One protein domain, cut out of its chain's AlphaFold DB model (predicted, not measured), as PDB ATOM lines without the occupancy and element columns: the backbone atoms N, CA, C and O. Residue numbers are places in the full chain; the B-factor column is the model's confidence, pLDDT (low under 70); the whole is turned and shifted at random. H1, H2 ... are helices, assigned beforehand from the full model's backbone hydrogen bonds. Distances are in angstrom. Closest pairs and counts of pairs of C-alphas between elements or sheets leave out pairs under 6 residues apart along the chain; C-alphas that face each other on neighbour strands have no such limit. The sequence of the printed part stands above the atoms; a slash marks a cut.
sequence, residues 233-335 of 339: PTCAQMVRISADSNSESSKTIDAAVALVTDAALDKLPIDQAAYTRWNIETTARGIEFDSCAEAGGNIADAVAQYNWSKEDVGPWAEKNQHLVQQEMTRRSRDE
ATOM      1  N   PRO A 233       1.281  45.523 -28.083       93.81
ATOM      2  CA  PRO A 233       1.234  46.422 -26.935       93.81
ATOM      3  C   PRO A 233       1.188  45.661 -25.609       93.81
ATOM      4  O   PRO A 233       0.753  44.508 -25.524       93.81
ATOM      5  N   THR A 234       1.596  46.348 -24.547       95.38
ATOM      6  CA  THR A 234       1.440  45.864 -23.171       95.38
ATOM      7  C   THR A 234      -0.023  45.922 -22.733       95.38
ATOM      8  O   THR A 234      -0.779  46.801 -23.155       95.38
ATOM      9  N   CYS A 235      -0.422  45.042 -21.817       93.69
ATOM     10  CA  CYS A 235      -1.765  45.083 -21.242       93.69
ATOM     11  C   CYS A 235      -2.019  46.378 -20.457       93.69
ATOM     12  O   CYS A 235      -3.126  46.898 -20.494       93.69
ATOM     13  N   ALA A 236      -0.988  46.976 -19.849       93.62
ATOM     14  CA  ALA A 236      -1.099  48.278 -19.189       93.62
ATOM     15  C   ALA A 236      -1.481  49.415 -20.161       93.62
ATOM     16  O   ALA A 236      -2.283  50.283 -19.814       93.62
ATOM     17  N   GLN A 237      -0.951  49.401 -21.391       93.56
ATOM     18  CA  GLN A 237      -1.375  50.348 -22.430       93.56
ATOM     19  C   GLN A 237      -2.843  50.127 -22.804       93.56
ATOM     20  O   GLN A 237      -3.582  51.100 -22.933       93.56
ATOM     21  N   MET A 238      -3.277  48.868 -22.914       93.50
ATOM     22  CA  MET A 238      -4.668  48.545 -23.238       93.50
ATOM     23  C   MET A 238      -5.637  48.946 -22.124       93.50
ATOM     24  O   MET A 238      -6.648  49.560 -22.439       93.50
ATOM     25  N   VAL A 239      -5.294  48.726 -20.847       92.31
ATOM     26  CA  VAL A 239      -6.072  49.219 -19.692       92.31
ATOM     27  C   VAL A 239      -6.249  50.738 -19.759       92.31
ATOM     28  O   VAL A 239      -7.353  51.247 -19.583       92.31
ATOM     29  N   ARG A 240      -5.177  51.488 -20.054       90.94
ATOM     30  CA  ARG A 240      -5.247  52.956 -20.164       90.94
ATOM     31  C   ARG A 240      -6.142  53.415 -21.317       90.94
ATOM     32  O   ARG A 240      -6.812  54.437 -21.160       90.94
ATOM     33  N   ILE A 241      -6.131  52.699 -22.442       90.44
ATOM     34  CA  ILE A 241      -6.991  52.973 -23.602       90.44
ATOM     35  C   ILE A 241      -8.455  52.644 -23.267       90.44
ATOM     36  O   ILE A 241      -9.330  53.472 -23.494       90.44
ATOM     37  N   SER A 242      -8.727  51.473 -22.682       87.12
ATOM     38  CA  SER A 242     -10.087  51.004 -22.382       87.12
ATOM     39  C   SER A 242     -10.740  51.704 -21.188       87.12
ATOM     40  O   SER A 242     -11.955  51.629 -21.024       87.12
ATOM     41  N   ALA A 243      -9.958  52.386 -20.347       87.69
ATOM     42  CA  ALA A 243     -10.474  53.212 -19.256       87.69
ATOM     43  C   ALA A 243     -11.213  54.470 -19.752       87.69
ATOM     44  O   ALA A 243     -11.948  55.094 -18.983       87.69
ATOM     45  N   ASP A 244     -11.022  54.866 -21.014       86.62
ATOM     46  CA  ASP A 244     -11.725  55.998 -21.604       86.62
ATOM     47  C   ASP A 244     -13.104  55.591 -22.132       86.62
ATOM     48  O   ASP A 244     -13.251  54.995 -23.194       86.62
ATOM     49  N   SER A 245     -14.141  55.948 -21.376       80.38
ATOM     50  CA  SER A 245     -15.537  55.697 -21.734       80.38
ATOM     51  C   SER A 245     -16.169  56.829 -22.557       80.38
ATOM     52  O   SER A 245     -17.398  56.932 -22.615       80.38
ATOM     53  N   ASN A 246     -15.377  57.749 -23.118       84.62
ATOM     54  CA  ASN A 246     -15.906  58.882 -23.868       84.62
ATOM     55  C   ASN A 246     -16.343  58.477 -25.288       84.62
ATOM     56  O   ASN A 246     -15.621  57.822 -26.036       84.62
ATOM     57  N   SER A 247     -17.527  58.934 -25.703       81.06
ATOM     58  CA  SER A 247     -18.061  58.702 -27.051       81.06
ATOM     59  C   SER A 247     -17.200  59.281 -28.181       81.06
ATOM     60  O   SER A 247     -17.308  58.835 -29.318       81.06
ATOM     61  N   GLU A 248     -16.379  60.297 -27.906       82.44
ATOM     62  CA  GLU A 248     -15.510  60.929 -28.908       82.44
ATOM     63  C   GLU A 248     -14.263  60.108 -29.247       82.44
ATOM     64  O   GLU A 248     -13.689  60.280 -30.325       82.44
ATOM     65  N   SER A 249     -13.812  59.258 -28.327       83.75
ATOM     66  CA  SER A 249     -12.658  58.373 -28.499       83.75
ATOM     67  C   SER A 249     -13.073  56.922 -28.728       83.75
ATOM     68  O   SER A 249     -12.257  56.160 -29.241       83.75
ATOM     69  N   SER A 250     -14.333  56.552 -28.461       84.56
ATOM     70  CA  SER A 250     -14.812  55.165 -28.542       84.56
ATOM     71  C   SER A 250     -14.484  54.478 -29.866       84.56
ATOM     72  O   SER A 250     -13.916  53.397 -29.860       84.56
ATOM     73  N   LYS A 251     -14.720  55.127 -31.014       85.69
ATOM     74  CA  LYS A 251     -14.394  54.537 -32.328       85.69
ATOM     75  C   LYS A 251     -12.903  54.243 -32.497       85.69
ATOM     76  O   LYS A 251     -12.548  53.224 -33.078       85.69
ATOM     77  N   THR A 252     -12.042  55.146 -32.034       86.50
ATOM     78  CA  THR A 252     -10.584  54.981 -32.108       86.50
ATOM     79  C   THR A 252     -10.119  53.884 -31.154       86.50
ATOM     80  O   THR A 252      -9.276  53.072 -31.522       86.50
ATOM     81  N   ILE A 253     -10.700  53.832 -29.954       87.12
ATOM     82  CA  ILE A 253     -10.436  52.805 -28.943       87.12
ATOM     83  C   ILE A 253     -10.852  51.428 -29.458       87.12
ATOM     84  O   ILE A 253     -10.026  50.522 -29.479       87.12
ATOM     85  N   ASP A 254     -12.089  51.285 -29.931       87.69
ATOM     86  CA  ASP A 254     -12.629  50.025 -30.448       87.69
ATOM     87  C   ASP A 254     -11.796  49.518 -31.632       87.69
ATOM     88  O   ASP A 254     -11.473  48.332 -31.703       87.69
ATOM     89  N   ALA A 255     -11.386  50.419 -32.533       87.81
ATOM     90  CA  ALA A 255     -10.512  50.079 -33.652       87.81
ATOM     91  C   ALA A 255      -9.123  49.613 -33.188       87.81
ATOM     92  O   ALA A 255      -8.629  48.602 -33.682       87.81
ATOM     93  N   ALA A 256      -8.508  50.302 -32.220       90.12
ATOM     94  CA  ALA A 256      -7.216  49.902 -31.672       90.12
ATOM     95  C   ALA A 256      -7.306  48.558 -30.933       90.12
ATOM     96  O   ALA A 256      -6.451  47.700 -31.128       90.12
ATOM     97  N   VAL A 257      -8.355  48.343 -30.129       90.25
ATOM     98  CA  VAL A 257      -8.612  47.077 -29.420       90.25
ATOM     99  C   VAL A 257      -8.809  45.926 -30.408       90.25
ATOM    100  O   VAL A 257      -8.220  44.861 -30.223       90.25
ATOM    101  N   ALA A 258      -9.591  46.128 -31.470       89.31
ATOM    102  CA  ALA A 258      -9.779  45.124 -32.513       89.31
ATOM    103  C   ALA A 258      -8.451  44.790 -33.210       89.31
ATOM    104  O   ALA A 258      -8.058  43.626 -33.244       89.31
ATOM    105  N   LEU A 259      -7.710  45.810 -33.650       91.69
ATOM    106  CA  LEU A 259      -6.432  45.649 -34.343       91.69
ATOM    107  C   LEU A 259      -5.399  44.877 -33.508       91.69
ATOM    108  O   LEU A 259      -4.732  43.976 -34.016       91.69
ATOM    109  N   VAL A 260      -5.259  45.193 -32.216       92.69
ATOM    110  CA  VAL A 260      -4.290  44.491 -31.352       92.69
ATOM    111  C   VAL A 260      -4.716  43.058 -31.062       92.69
ATOM    112  O   VAL A 260      -3.862  42.187 -30.891       92.69
ATOM    113  N   THR A 261      -6.028  42.818 -31.001       91.81
ATOM    114  CA  THR A 261      -6.597  41.485 -30.808       91.81
ATOM    115  C   THR A 261      -6.312  40.624 -32.028       91.81
ATOM    116  O   THR A 261      -5.831  39.502 -31.880       91.81
ATOM    117  N   ASP A 262      -6.537  41.168 -33.222       91.81
ATOM    118  CA  ASP A 262      -6.278  40.490 -34.490       91.81
ATOM    119  C   ASP A 262      -4.788  40.141 -34.619       91.81
ATOM    120  O   ASP A 262      -4.438  38.969 -34.766       91.81
ATOM    121  N   ALA A 263      -3.895  41.103 -34.371       91.94
ATOM    122  CA  ALA A 263      -2.452  40.867 -34.405       91.94
ATOM    123  C   ALA A 263      -1.953  39.836 -33.372       91.94
ATOM    124  O   ALA A 263      -0.946  39.154 -33.587       91.94
ATOM    125  N   ALA A 264      -2.622  39.721 -32.221       93.00
ATOM    126  CA  ALA A 264      -2.314  38.690 -31.234       93.00
ATOM    127  C   ALA A 264      -2.812  37.305 -31.680       93.00
ATOM    128  O   ALA A 264      -2.092  36.315 -31.518       93.00
ATOM    129  N   LEU A 265      -4.009  37.231 -32.270       93.12
ATOM    130  CA  LEU A 265      -4.598  35.997 -32.794       93.12
ATOM    131  C   LEU A 265      -3.840  35.462 -34.013       93.12
ATOM    132  O   LEU A 265      -3.728  34.244 -34.160       93.12
ATOM    133  N   ASP A 266      -3.252  36.326 -34.838       91.38
ATOM    134  CA  ASP A 266      -2.459  35.937 -36.013       91.38
ATOM    135  C   ASP A 266      -1.223  35.100 -35.684       91.38
ATOM    136  O   ASP A 266      -0.754  34.311 -36.507       91.38
ATOM    137  N   LYS A 267      -0.749  35.171 -34.437       89.62
ATOM    138  CA  LYS A 267       0.336  34.317 -33.937       89.62
ATOM    139  C   LYS A 267      -0.099  32.876 -33.665       89.62
ATOM    140  O   LYS A 267       0.749  32.029 -33.382       89.62
ATOM    141  N   LEU A 268      -1.399  32.584 -33.723       91.12
ATOM    142  CA  LEU A 268      -1.964  31.260 -33.483       91.12
ATOM    143  C   LEU A 268      -2.295  30.543 -34.808       91.12
ATOM    144  O   LEU A 268      -2.642  31.197 -35.803       91.12
ATOM    145  N   PRO A 269      -2.257  29.193 -34.825       92.19
ATOM    146  CA  PRO A 269      -2.833  28.401 -35.911       92.19
ATOM    147  C   PRO A 269      -4.290  28.791 -36.171       92.19
ATOM    148  O   PRO A 269      -5.004  29.150 -35.238       92.19
ATOM    149  N   ILE A 270      -4.747  28.692 -37.420       92.88
ATOM    150  CA  ILE A 270      -6.040  29.252 -37.836       92.88
ATOM    151  C   ILE A 270      -7.235  28.717 -37.031       92.88
ATOM    152  O   ILE A 270      -8.055  29.498 -36.555       92.88
ATOM    153  N   ASP A 271      -7.281  27.405 -36.788       92.38
ATOM    154  CA  ASP A 271      -8.352  26.767 -36.014       92.38
ATOM    155  C   ASP A 271      -8.339  27.235 -34.553       92.38
ATOM    156  O   ASP A 271      -9.379  27.479 -33.944       92.38
ATOM    157  N   GLN A 272      -7.134  27.421 -34.007       92.88
ATOM    158  CA  GLN A 272      -6.924  27.912 -32.653       92.88
ATOM    159  C   GLN A 272      -7.315  29.387 -32.521       92.88
ATOM    160  O   GLN A 272      -7.921  29.758 -31.521       92.88
ATOM    161  N   ALA A 273      -6.989  30.221 -33.509       93.56
ATOM    162  CA  ALA A 273      -7.368  31.628 -33.533       93.56
ATOM    163  C   ALA A 273      -8.888  31.799 -33.628       93.56
ATOM    164  O   ALA A 273      -9.461  32.546 -32.838       93.56
ATOM    165  N   ALA A 274      -9.545  31.045 -34.515       92.94
ATOM    166  CA  ALA A 274     -11.001  31.043 -34.639       92.94
ATOM    167  C   ALA A 274     -11.682  30.622 -33.325       92.94
ATOM    168  O   ALA A 274     -12.638  31.263 -32.887       92.94
ATOM    169  N   TYR A 275     -11.157  29.586 -32.662       92.69
ATOM    170  CA  TYR A 275     -11.652  29.136 -31.361       92.69
ATOM    171  C   TYR A 275     -11.467  30.193 -30.263       92.69
ATOM    172  O   TYR A 275     -12.409  30.525 -29.544       92.69
ATOM    173  N   THR A 276     -10.266  30.762 -30.147       92.75
ATOM    174  CA  THR A 276      -9.957  31.780 -29.136       92.75
ATOM    175  C   THR A 276     -10.769  33.056 -29.357       92.75
ATOM    176  O   THR A 276     -11.293  33.611 -28.392       92.75
ATOM    177  N   ARG A 277     -10.961  33.491 -30.608       92.62
ATOM    178  CA  ARG A 277     -11.838  34.620 -30.933       92.62
ATOM    179  C   ARG A 277     -13.281  34.354 -30.528       92.62
ATOM    180  O   ARG A 277     -13.895  35.215 -29.907       92.62
ATOM    181  N   TRP A 278     -13.806  33.168 -30.831       91.62
ATOM    182  CA  TRP A 278     -15.158  32.790 -30.428       91.62
ATOM    183  C   TRP A 278     -15.329  32.840 -28.903       91.62
ATOM    184  O   TRP A 278     -16.327  33.375 -28.421       91.62
ATOM    185  N   ASN A 279     -14.340  32.375 -28.130       90.62
ATOM    186  CA  ASN A 279     -14.362  32.510 -26.669       90.62
ATOM    187  C   ASN A 279     -14.379  33.984 -26.232       90.62
ATOM    188  O   ASN A 279     -15.187  34.353 -25.384       90.62
ATOM    189  N   ILE A 280     -13.544  34.841 -26.828       90.88
ATOM    190  CA  ILE A 280     -13.520  36.284 -26.532       90.88
ATOM    191  C   ILE A 280     -14.885  36.924 -26.831       90.88
ATOM    192  O   ILE A 280     -15.458  37.572 -25.958       90.88
ATOM    193  N   GLU A 281     -15.432  36.710 -28.030       88.75
ATOM    194  CA  GLU A 281     -16.693  37.313 -28.492       88.75
ATOM    195  C   GLU A 281     -17.922  36.812 -27.707       88.75
ATOM    196  O   GLU A 281     -18.914  37.529 -27.584       88.75
ATOM    197  N   THR A 282     -17.871  35.595 -27.154       86.94
ATOM    198  CA  THR A 282     -18.962  35.029 -26.339       86.94
ATOM    199  C   THR A 282     -18.865  35.376 -24.855       86.94
ATOM    200  O   THR A 282     -19.844  35.211 -24.121       86.94
ATOM    201  N   THR A 283     -17.728  35.899 -24.393       84.50
ATOM    202  CA  THR A 283     -17.622  36.427 -23.030       84.50
ATOM    203  C   THR A 283     -18.305  37.787 -22.912       84.50
ATOM    204  O   THR A 283     -18.132  38.674 -23.741       84.50
ATOM    205  N   ALA A 284     -19.056  37.996 -21.828       71.94
ATOM    206  CA  ALA A 284     -19.805  39.238 -21.602       71.94
ATOM    207  C   ALA A 284     -18.925  40.495 -21.440       71.94
ATOM    208  O   ALA A 284     -19.450  41.606 -21.429       71.94
ATOM    209  N   ARG A 285     -17.611  40.326 -21.256       70.25
ATOM    210  CA  ARG A 285     -16.656  41.402 -20.959       70.25
ATOM    211  C   ARG A 285     -15.596  41.608 -22.044       70.25
ATOM    212  O   ARG A 285     -14.815  42.543 -21.924       70.25
ATOM    213  N   GLY A 286     -15.570  40.778 -23.091       80.75
ATOM    214  CA  GLY A 286     -14.467  40.776 -24.053       80.75
ATOM    215  C   GLY A 286     -13.138  40.402 -23.386       80.75
ATOM    216  O   GLY A 286     -13.125  39.621 -22.432       80.75
ATOM    217  N   ILE A 287     -12.024  40.949 -23.887       83.56
ATOM    218  CA  ILE A 287     -10.686  40.713 -23.323       83.56
ATOM    219  C   ILE A 287     -10.512  41.512 -22.025       83.56
ATOM    220  O   ILE A 287     -10.570  42.740 -22.035       83.56
ATOM    221  N   GLU A 288     -10.238  40.824 -20.917       85.12
ATOM    222  CA  GLU A 288      -9.879  41.454 -19.646       85.12
ATOM    223  C   GLU A 288      -8.376  41.793 -19.625       85.12
ATOM    224  O   GLU A 288      -7.516  40.912 -19.591       85.12
ATOM    225  N   PHE A 289      -8.041  43.087 -19.652       89.50
ATOM    226  CA  PHE A 289      -6.645  43.543 -19.655       89.50
ATOM    227  C   PHE A 289      -6.037  43.680 -18.255       89.50
ATOM    228  O   PHE A 289      -4.815  43.608 -18.130       89.50
ATOM    229  N   ASP A 290      -6.855  43.857 -17.212       87.62
ATOM    230  CA  ASP A 290      -6.391  44.181 -15.855       87.62
ATOM    231  C   ASP A 290      -5.497  43.079 -15.267       87.62
ATOM    232  O   ASP A 290      -4.368  43.346 -14.855       87.62
ATOM    233  N   SER A 291      -5.945  41.820 -15.325       86.00
ATOM    234  CA  SER A 291      -5.190  40.666 -14.812       86.00
ATOM    235  C   SER A 291      -3.849  40.480 -15.535       86.00
ATOM    236  O   SER A 291      -2.830  40.155 -14.927       86.00
ATOM    237  N   CYS A 292      -3.830  40.728 -16.847       91.44
ATOM    238  CA  CYS A 292      -2.619  40.687 -17.656       91.44
ATOM    239  C   CYS A 292      -1.682  41.869 -17.347       91.44
ATOM    240  O   CYS A 292      -0.460  41.703 -17.320       91.44
ATOM    241  N   ALA A 293      -2.229  43.060 -17.094       92.44
ATOM    242  CA  ALA A 293      -1.455  44.252 -16.762       92.44
ATOM    243  C   ALA A 293      -0.761  44.116 -15.399       92.44
ATOM    244  O   ALA A 293       0.414  44.466 -15.286       92.44
ATOM    245  N   GLU A 294      -1.440  43.548 -14.398       91.38
ATOM    246  CA  GLU A 294      -0.859  43.245 -13.083       91.38
ATOM    247  C   GLU A 294       0.342  42.293 -13.179       91.38
ATOM    248  O   GLU A 294       1.325  42.446 -12.452       91.38
ATOM    249  N   ALA A 295       0.300  41.348 -14.122       90.38
ATOM    250  CA  ALA A 295       1.398  40.426 -14.402       90.38
ATOM    251  C   ALA A 295       2.520  41.034 -15.273       90.38
ATOM    252  O   ALA A 295       3.515  40.362 -15.544       90.38
ATOM    253  N   GLY A 296       2.378  42.285 -15.731       90.12
ATOM    254  CA  GLY A 296       3.321  42.928 -16.653       90.12
ATOM    255  C   GLY A 296       3.315  42.331 -18.067       90.12
ATOM    256  O   GLY A 296       4.307  42.455 -18.785       90.12
ATOM    257  N   GLY A 297       2.223  41.665 -18.452       92.19
ATOM    258  CA  GLY A 297       2.078  40.979 -19.733       92.19
ATOM    259  C   GLY A 297       1.745  41.899 -20.913       92.19
ATOM    260  O   GLY A 297       1.540  43.113 -20.789       92.19
ATOM    261  N   ASN A 298       1.679  41.293 -22.093       93.69
ATOM    262  CA  ASN A 298       1.258  41.918 -23.345       93.69
ATOM    263  C   ASN A 298      -0.047  41.307 -23.876       93.69
ATOM    264  O   ASN A 298      -0.554  40.326 -23.338       93.69
ATOM    265  N   ILE A 299      -0.603  41.877 -24.947       91.94
ATOM    266  CA  ILE A 299      -1.895  41.430 -25.495       91.94
ATOM    267  C   ILE A 299      -1.926  39.932 -25.867       91.94
ATOM    268  O   ILE A 299      -2.985  39.319 -25.771       91.94
ATOM    269  N   ALA A 300      -0.796  39.297 -26.206       91.50
ATOM    270  CA  ALA A 300      -0.770  37.847 -26.420       91.50
ATOM    271  C   ALA A 300      -1.024  37.067 -25.123       91.50
ATOM    272  O   ALA A 300      -1.700  36.042 -25.164       91.50
ATOM    273  N   ASP A 301      -0.533  37.559 -23.983       91.38
ATOM    274  CA  ASP A 301      -0.784  36.956 -22.673       91.38
ATOM    275  C   ASP A 301      -2.265  37.092 -22.291       91.38
ATOM    276  O   ASP A 301      -2.855  36.139 -21.790       91.38
ATOM    277  N   ALA A 302      -2.892  38.236 -22.595       90.75
ATOM    278  CA  ALA A 302      -4.330  38.427 -22.403       90.75
ATOM    279  C   ALA A 302      -5.163  37.503 -23.308       90.75
ATOM    280  O   ALA A 302      -6.065  36.823 -22.827       90.75
ATOM    281  N   VAL A 303      -4.833  37.403 -24.600       91.69
ATOM    282  CA  VAL A 303      -5.514  36.495 -25.543       91.69
ATOM    283  C   VAL A 303      -5.322  35.026 -25.148       91.69
ATOM    284  O   VAL A 303      -6.255  34.228 -25.254       91.69
ATOM    285  N   ALA A 304      -4.148  34.655 -24.631       89.12
ATOM    286  CA  ALA A 304      -3.871  33.299 -24.167       89.12
ATOM    287  C   ALA A 304      -4.786  32.863 -23.012       89.12
ATOM    288  O   ALA A 304      -5.073  31.669 -22.900       89.12
ATOM    289  N   GLN A 305      -5.310  33.801 -22.211       87.75
ATOM    290  CA  GLN A 305      -6.282  33.485 -21.160       87.75
ATOM    291  C   GLN A 305      -7.577  32.890 -21.710       87.75
ATOM    292  O   GLN A 305      -8.261  32.222 -20.953       87.75
ATOM    293  N   TYR A 306      -7.892  33.080 -22.995       88.75
ATOM    294  CA  TYR A 306      -9.092  32.559 -23.666       88.75
ATOM    295  C   TYR A 306      -8.805  31.290 -24.487       88.75
ATOM    296  O   TYR A 306      -9.659  30.792 -25.227       88.75
ATOM    297  N   ASN A 307      -7.597  30.738 -24.361       83.62
ATOM    298  CA  ASN A 307      -7.194  29.476 -24.970       83.62
ATOM    299  C   ASN A 307      -7.408  28.299 -23.995       83.62
ATOM    300  O   ASN A 307      -6.454  27.670 -23.538       83.62
ATOM    301  N   TRP A 308      -8.669  28.042 -23.631       74.19
ATOM    302  CA  TRP A 308      -9.032  27.173 -22.501       74.19
ATOM    303  C   TRP A 308      -8.764  25.669 -22.696       74.19
ATOM    304  O   TRP A 308      -8.524  24.991 -21.703       74.19
ATOM    305  N   SER A 309      -8.737  25.152 -23.933       77.06
ATOM    306  CA  SER A 309      -8.518  23.719 -24.207       77.06
ATOM    307  C   SER A 309      -7.956  23.456 -25.607       77.06
ATOM    308  O   SER A 309      -8.709  23.353 -26.573       77.06
ATOM    309  N   LYS A 310      -6.639  23.250 -25.734       69.06
ATOM    310  CA  LYS A 310      -6.013  22.880 -27.025       69.06
ATOM    311  C   LYS A 310      -6.501  21.534 -27.576       69.06
ATOM    312  O   LYS A 310      -6.544  21.351 -28.788       69.06
ATOM    313  N   GLU A 311      -6.867  20.605 -26.694       75.75
ATOM    314  CA  GLU A 311      -7.341  19.258 -27.050       75.75
ATOM    315  C   GLU A 311      -8.749  19.280 -27.674       75.75
ATOM    316  O   GLU A 311      -9.076  18.419 -28.491       75.75
ATOM    317  N   ASP A 312      -9.544  20.312 -27.373       80.69
ATOM    318  CA  ASP A 312     -10.917  20.464 -27.868       80.69
ATOM    319  C   ASP A 312     -11.002  21.236 -29.196       80.69
ATOM    320  O   ASP A 312     -12.046  21.223 -29.855       80.69
ATOM    321  N   VAL A 313      -9.909  21.880 -29.631       87.31
ATOM    322  CA  VAL A 313      -9.889  22.740 -30.831       87.31
ATOM    323  C   VAL A 313     -10.222  21.958 -32.096       87.31
ATOM    324  O   VAL A 313     -11.030  22.424 -32.890       87.31
ATOM    325  N   GLY A 314      -9.651  20.763 -32.281       86.62
ATOM    326  CA  GLY A 314      -9.900  19.938 -33.471       86.62
ATOM    327  C   GLY A 314     -11.376  19.534 -33.612       86.62
ATOM    328  O   GLY A 314     -12.019  19.914 -34.594       86.62
ATOM    329  N   PRO A 315     -11.961  18.846 -32.611       91.38
ATOM    330  CA  PRO A 315     -13.382  18.495 -32.618       91.38
ATOM    331  C   PRO A 315     -14.327  19.704 -32.701       91.38
ATOM    332  O   PRO A 315     -15.429  19.594 -33.249       91.38
ATOM    333  N   TRP A 316     -13.934  20.857 -32.147       93.00
ATOM    334  CA  TRP A 316     -14.698  22.096 -32.277       93.00
ATOM    335  C   TRP A 316     -14.626  22.667 -33.697       93.00
ATOM    336  O   TRP A 316     -15.667  23.020 -34.253       93.00
ATOM    337  N   ALA A 317     -13.437  22.723 -34.303       90.88
ATOM    338  CA  ALA A 317     -13.212  23.270 -35.640       90.88
ATOM    339  C   ALA A 317     -13.971  22.471 -36.711       90.88
ATOM    340  O   ALA A 317     -14.610  23.063 -37.581       90.88
ATOM    341  N   GLU A 318     -14.015  21.140 -36.588       91.94
ATOM    342  CA  GLU A 318     -14.812  20.268 -37.464       91.94
ATOM    343  C   GLU A 318     -16.307  20.618 -37.448       91.94
ATOM    344  O   GLU A 318     -16.973  20.582 -38.484       91.94
ATOM    345  N   LYS A 319     -16.843  21.000 -36.283       93.50
ATOM    346  CA  LYS A 319     -18.253  21.391 -36.120       93.50
ATOM    347  C   LYS A 319     -18.516  22.855 -36.478       93.50
ATOM    348  O   LYS A 319     -19.660  23.214 -36.752       93.50
ATOM    349  N   ASN A 320     -17.480  23.691 -36.491       94.69
ATOM    350  CA  ASN A 320     -17.571  25.143 -36.654       94.69
ATOM    351  C   ASN A 320     -16.765  25.656 -37.857       94.69
ATOM    352  O   ASN A 320     -16.243  26.770 -37.830       94.69
ATOM    353  N   GLN A 321     -16.720  24.884 -38.947       94.12
ATOM    354  CA  GLN A 321     -15.980  25.239 -40.168       94.12
ATOM    355  C   GLN A 321     -16.302  26.644 -40.700       94.12
ATOM    356  O   GLN A 321     -15.435  27.310 -41.255       94.12
ATOM    357  N   HIS A 322     -17.530  27.131 -40.499       95.06
ATOM    358  CA  HIS A 322     -17.916  28.486 -40.887       95.06
ATOM    359  C   HIS A 322     -17.147  29.584 -40.124       95.06
ATOM    360  O   HIS A 322     -16.795  30.587 -40.737       95.06
ATOM    361  N   LEU A 323     -16.843  29.402 -38.831       94.19
ATOM    362  CA  LEU A 323     -16.044  30.348 -38.035       94.19
ATOM    363  C   LEU A 323     -14.562  30.278 -38.412       94.19
ATOM    364  O   LEU A 323     -13.907  31.308 -38.540       94.19
ATOM    365  N   VAL A 324     -14.051  29.073 -38.673       94.06
ATOM    366  CA  VAL A 324     -12.686  28.877 -39.189       94.06
ATOM    367  C   VAL A 324     -12.515  29.579 -40.541       94.06
ATOM    368  O   VAL A 324     -11.553  30.317 -40.748       94.06
ATOM    369  N   GLN A 325     -13.484  29.427 -41.447       93.44
ATOM    370  CA  GLN A 325     -13.472  30.099 -42.746       93.44
ATOM    371  C   GLN A 325     -13.579  31.626 -42.615       93.44
ATOM    372  O   GLN A 325     -12.969  32.357 -43.400       93.44
ATOM    373  N   GLN A 326     -14.339  32.127 -41.634       93.62
ATOM    374  CA  GLN A 326     -14.389  33.559 -41.334       93.62
ATOM    375  C   GLN A 326     -13.021  34.080 -40.894       93.62
ATOM    376  O   GLN A 326     -12.593  35.110 -41.412       93.62
ATOM    377  N   GLU A 327     -12.311  33.362 -40.021       93.69
ATOM    378  CA  GLU A 327     -10.963  33.750 -39.593       93.69
ATOM    379  C   GLU A 327      -9.971  33.738 -40.763       93.69
ATOM    380  O   GLU A 327      -9.226  34.697 -40.951       93.69
ATOM    381  N   MET A 328     -10.030  32.719 -41.632       92.12
ATOM    382  CA  MET A 328      -9.232  32.690 -42.869       92.12
ATOM    383  C   MET A 328      -9.511  33.910 -43.754       92.12
ATOM    384  O   MET A 328      -8.600  34.489 -44.350       92.12
ATOM    385  N   THR A 329     -10.778  34.317 -43.843       91.00
ATOM    386  CA  THR A 329     -11.195  35.462 -44.663       91.00
ATOM    387  C   THR A 329     -10.729  36.794 -44.068       91.00
ATOM    388  O   THR A 329     -10.425  37.713 -44.824       91.00
ATOM    389  N   ARG A 330     -10.655  36.913 -42.733       88.06
ATOM    390  CA  ARG A 330     -10.093  38.099 -42.062       88.06
ATOM    391  C   ARG A 330      -8.611  38.259 -42.414       88.06
ATOM    392  O   ARG A 330      -8.262  39.247 -43.048       88.06
ATOM    393  N   ARG A 331      -7.795  37.222 -42.187       85.56
ATOM    394  CA  ARG A 331      -6.343  37.253 -42.472       85.56
ATOM    395  C   ARG A 331      -5.999  37.554 -43.933       85.56
ATOM    396  O   ARG A 331      -5.062  38.282 -44.227       85.56
ATOM    397  N   SER A 332      -6.786  37.019 -44.865       79.25
ATOM    398  CA  SER A 332      -6.585  37.237 -46.310       79.25
ATOM    399  C   SER A 332      -7.057  38.605 -46.818       79.25
ATOM    400  O   SER A 332      -6.680  39.017 -47.919       79.25
ATOM    401  N   ARG A 333      -7.887  39.331 -46.056       65.94
ATOM    402  CA  ARG A 333      -8.203  40.738 -46.349       65.94
ATOM    403  C   ARG A 333      -7.069  41.665 -45.942       65.94
ATOM    404  O   ARG A 333      -6.812  42.613 -46.678       65.94
ATOM    405  N   ASP A 334      -6.389  41.360 -44.845       57.91
ATOM    406  CA  ASP A 334      -5.290  42.186 -44.348       57.91
ATOM    407  C   ASP A 334      -4.080  42.118 -45.301       57.91
ATOM    408  O   ASP A 334      -3.537  43.159 -45.667       57.91
ATOM    409  N   GLU A 335      -3.783  40.942 -45.875       53.88
ATOM    410  CA  GLU A 335      -2.740  40.760 -46.907       53.88
ATOM    411  C   GLU A 335      -3.008  41.524 -48.223       53.88
ATOM    412  O   GLU A 335      -2.075  41.882 -48.937       53.88
TER     413      GLU A 335
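Overview. This is residues 233 to 335 of the 339 residues of an uncharacterized protein of Xanthomonas campestris pv. badrii (UniProt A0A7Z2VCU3). Mostly crossed helices, with H3 and H5 nearest the middle: H5 packs on H1, on H4 and on residues 260 to 265 of the longest helix, H2, while H6 and H7, joined by one residue in a corner, both pack on H3 within its residues 270 to 275, and H7 runs back to come near H2. H1, H2, H4 and H5 are joined to H3, H6 and H7 by the tight link from H2 to H3 and by the short links from H3 to H4 and from H5 to H6, and H4 and H6 lie farthest from the middle. The printed part has 103 residues, with seven named helices, H1 to H7 in order, and no named strand; the class is all helix. It is compact, with a radius of gyration of the C-alphas of 14.1 A, and spans 40 by 29 by 25 A.

Arrangement. H1, residues 235 to 242, and H2, residues 250 to 265, form a helical hairpin: they only just touch, with 3 pairs of C-alphas within 8 A, the closest those of Ile 241 and Ile 253 at 6.4 A, and have a shallow tilt of 29 degrees, opposite ways. H3, residues 270 to 282, forms a second helical hairpin with H2: they only just touch, with 3 pairs within 8 A, the closest Leu 265 and Ala 273 at 5.2 A, and the tilt of 35.4 degrees, opposite ways, is only just steep. H4, residues 290 to 294, touches H1, closest C-alphas Cys 235 and Ala 293, 4.6 A. H5, residues 299 to 304, touches H4, closest C-alphas Cys 292 and Ala 302, 5.5 A. With residues 260 to 265 alone H2 touches H5, closest C-alphas Ala 264 and Ala 300, 5.1 A, at a steep tilt of 57 degrees, the same way. H6, residues 313 to 319, touches H3, closest C-alphas Asp 271 and Ala 317, 6.0 A, about perpendicular at 80 degrees. H7, residues 321 to 334, touches H3 about perpendicular at 79 degrees, closest C-alphas Ala 274 and Val 324, 5.3 A. H1 and H7 are apart. Each O i to N i+4 pair is within hydrogen-bond range in H1, H2, H3, H4, H5 and H7; in H6, 2 of 3 are.

Along the chain. H1 begins at C-alpha 235, (-1.765, 45.083, -21.242), and is 10.3 A long. H2 measures 22.1 A, H3 18.2 A, H4 6.3 A, H5 8.5 A and H6 10.0 A. H7, 20.5 A long, ends at C-alpha 334, (-5.290, 42.186, -44.348).

Size, cuts and confidence. The C-alphas farthest apart, those of Glu 248 and Pro 315, are 42.6 A from each other. The printed part has no cut, and no link is long. The mean pLDDT of the printed part is 88.0; residue 310 and residues 333 to 335 are under 70.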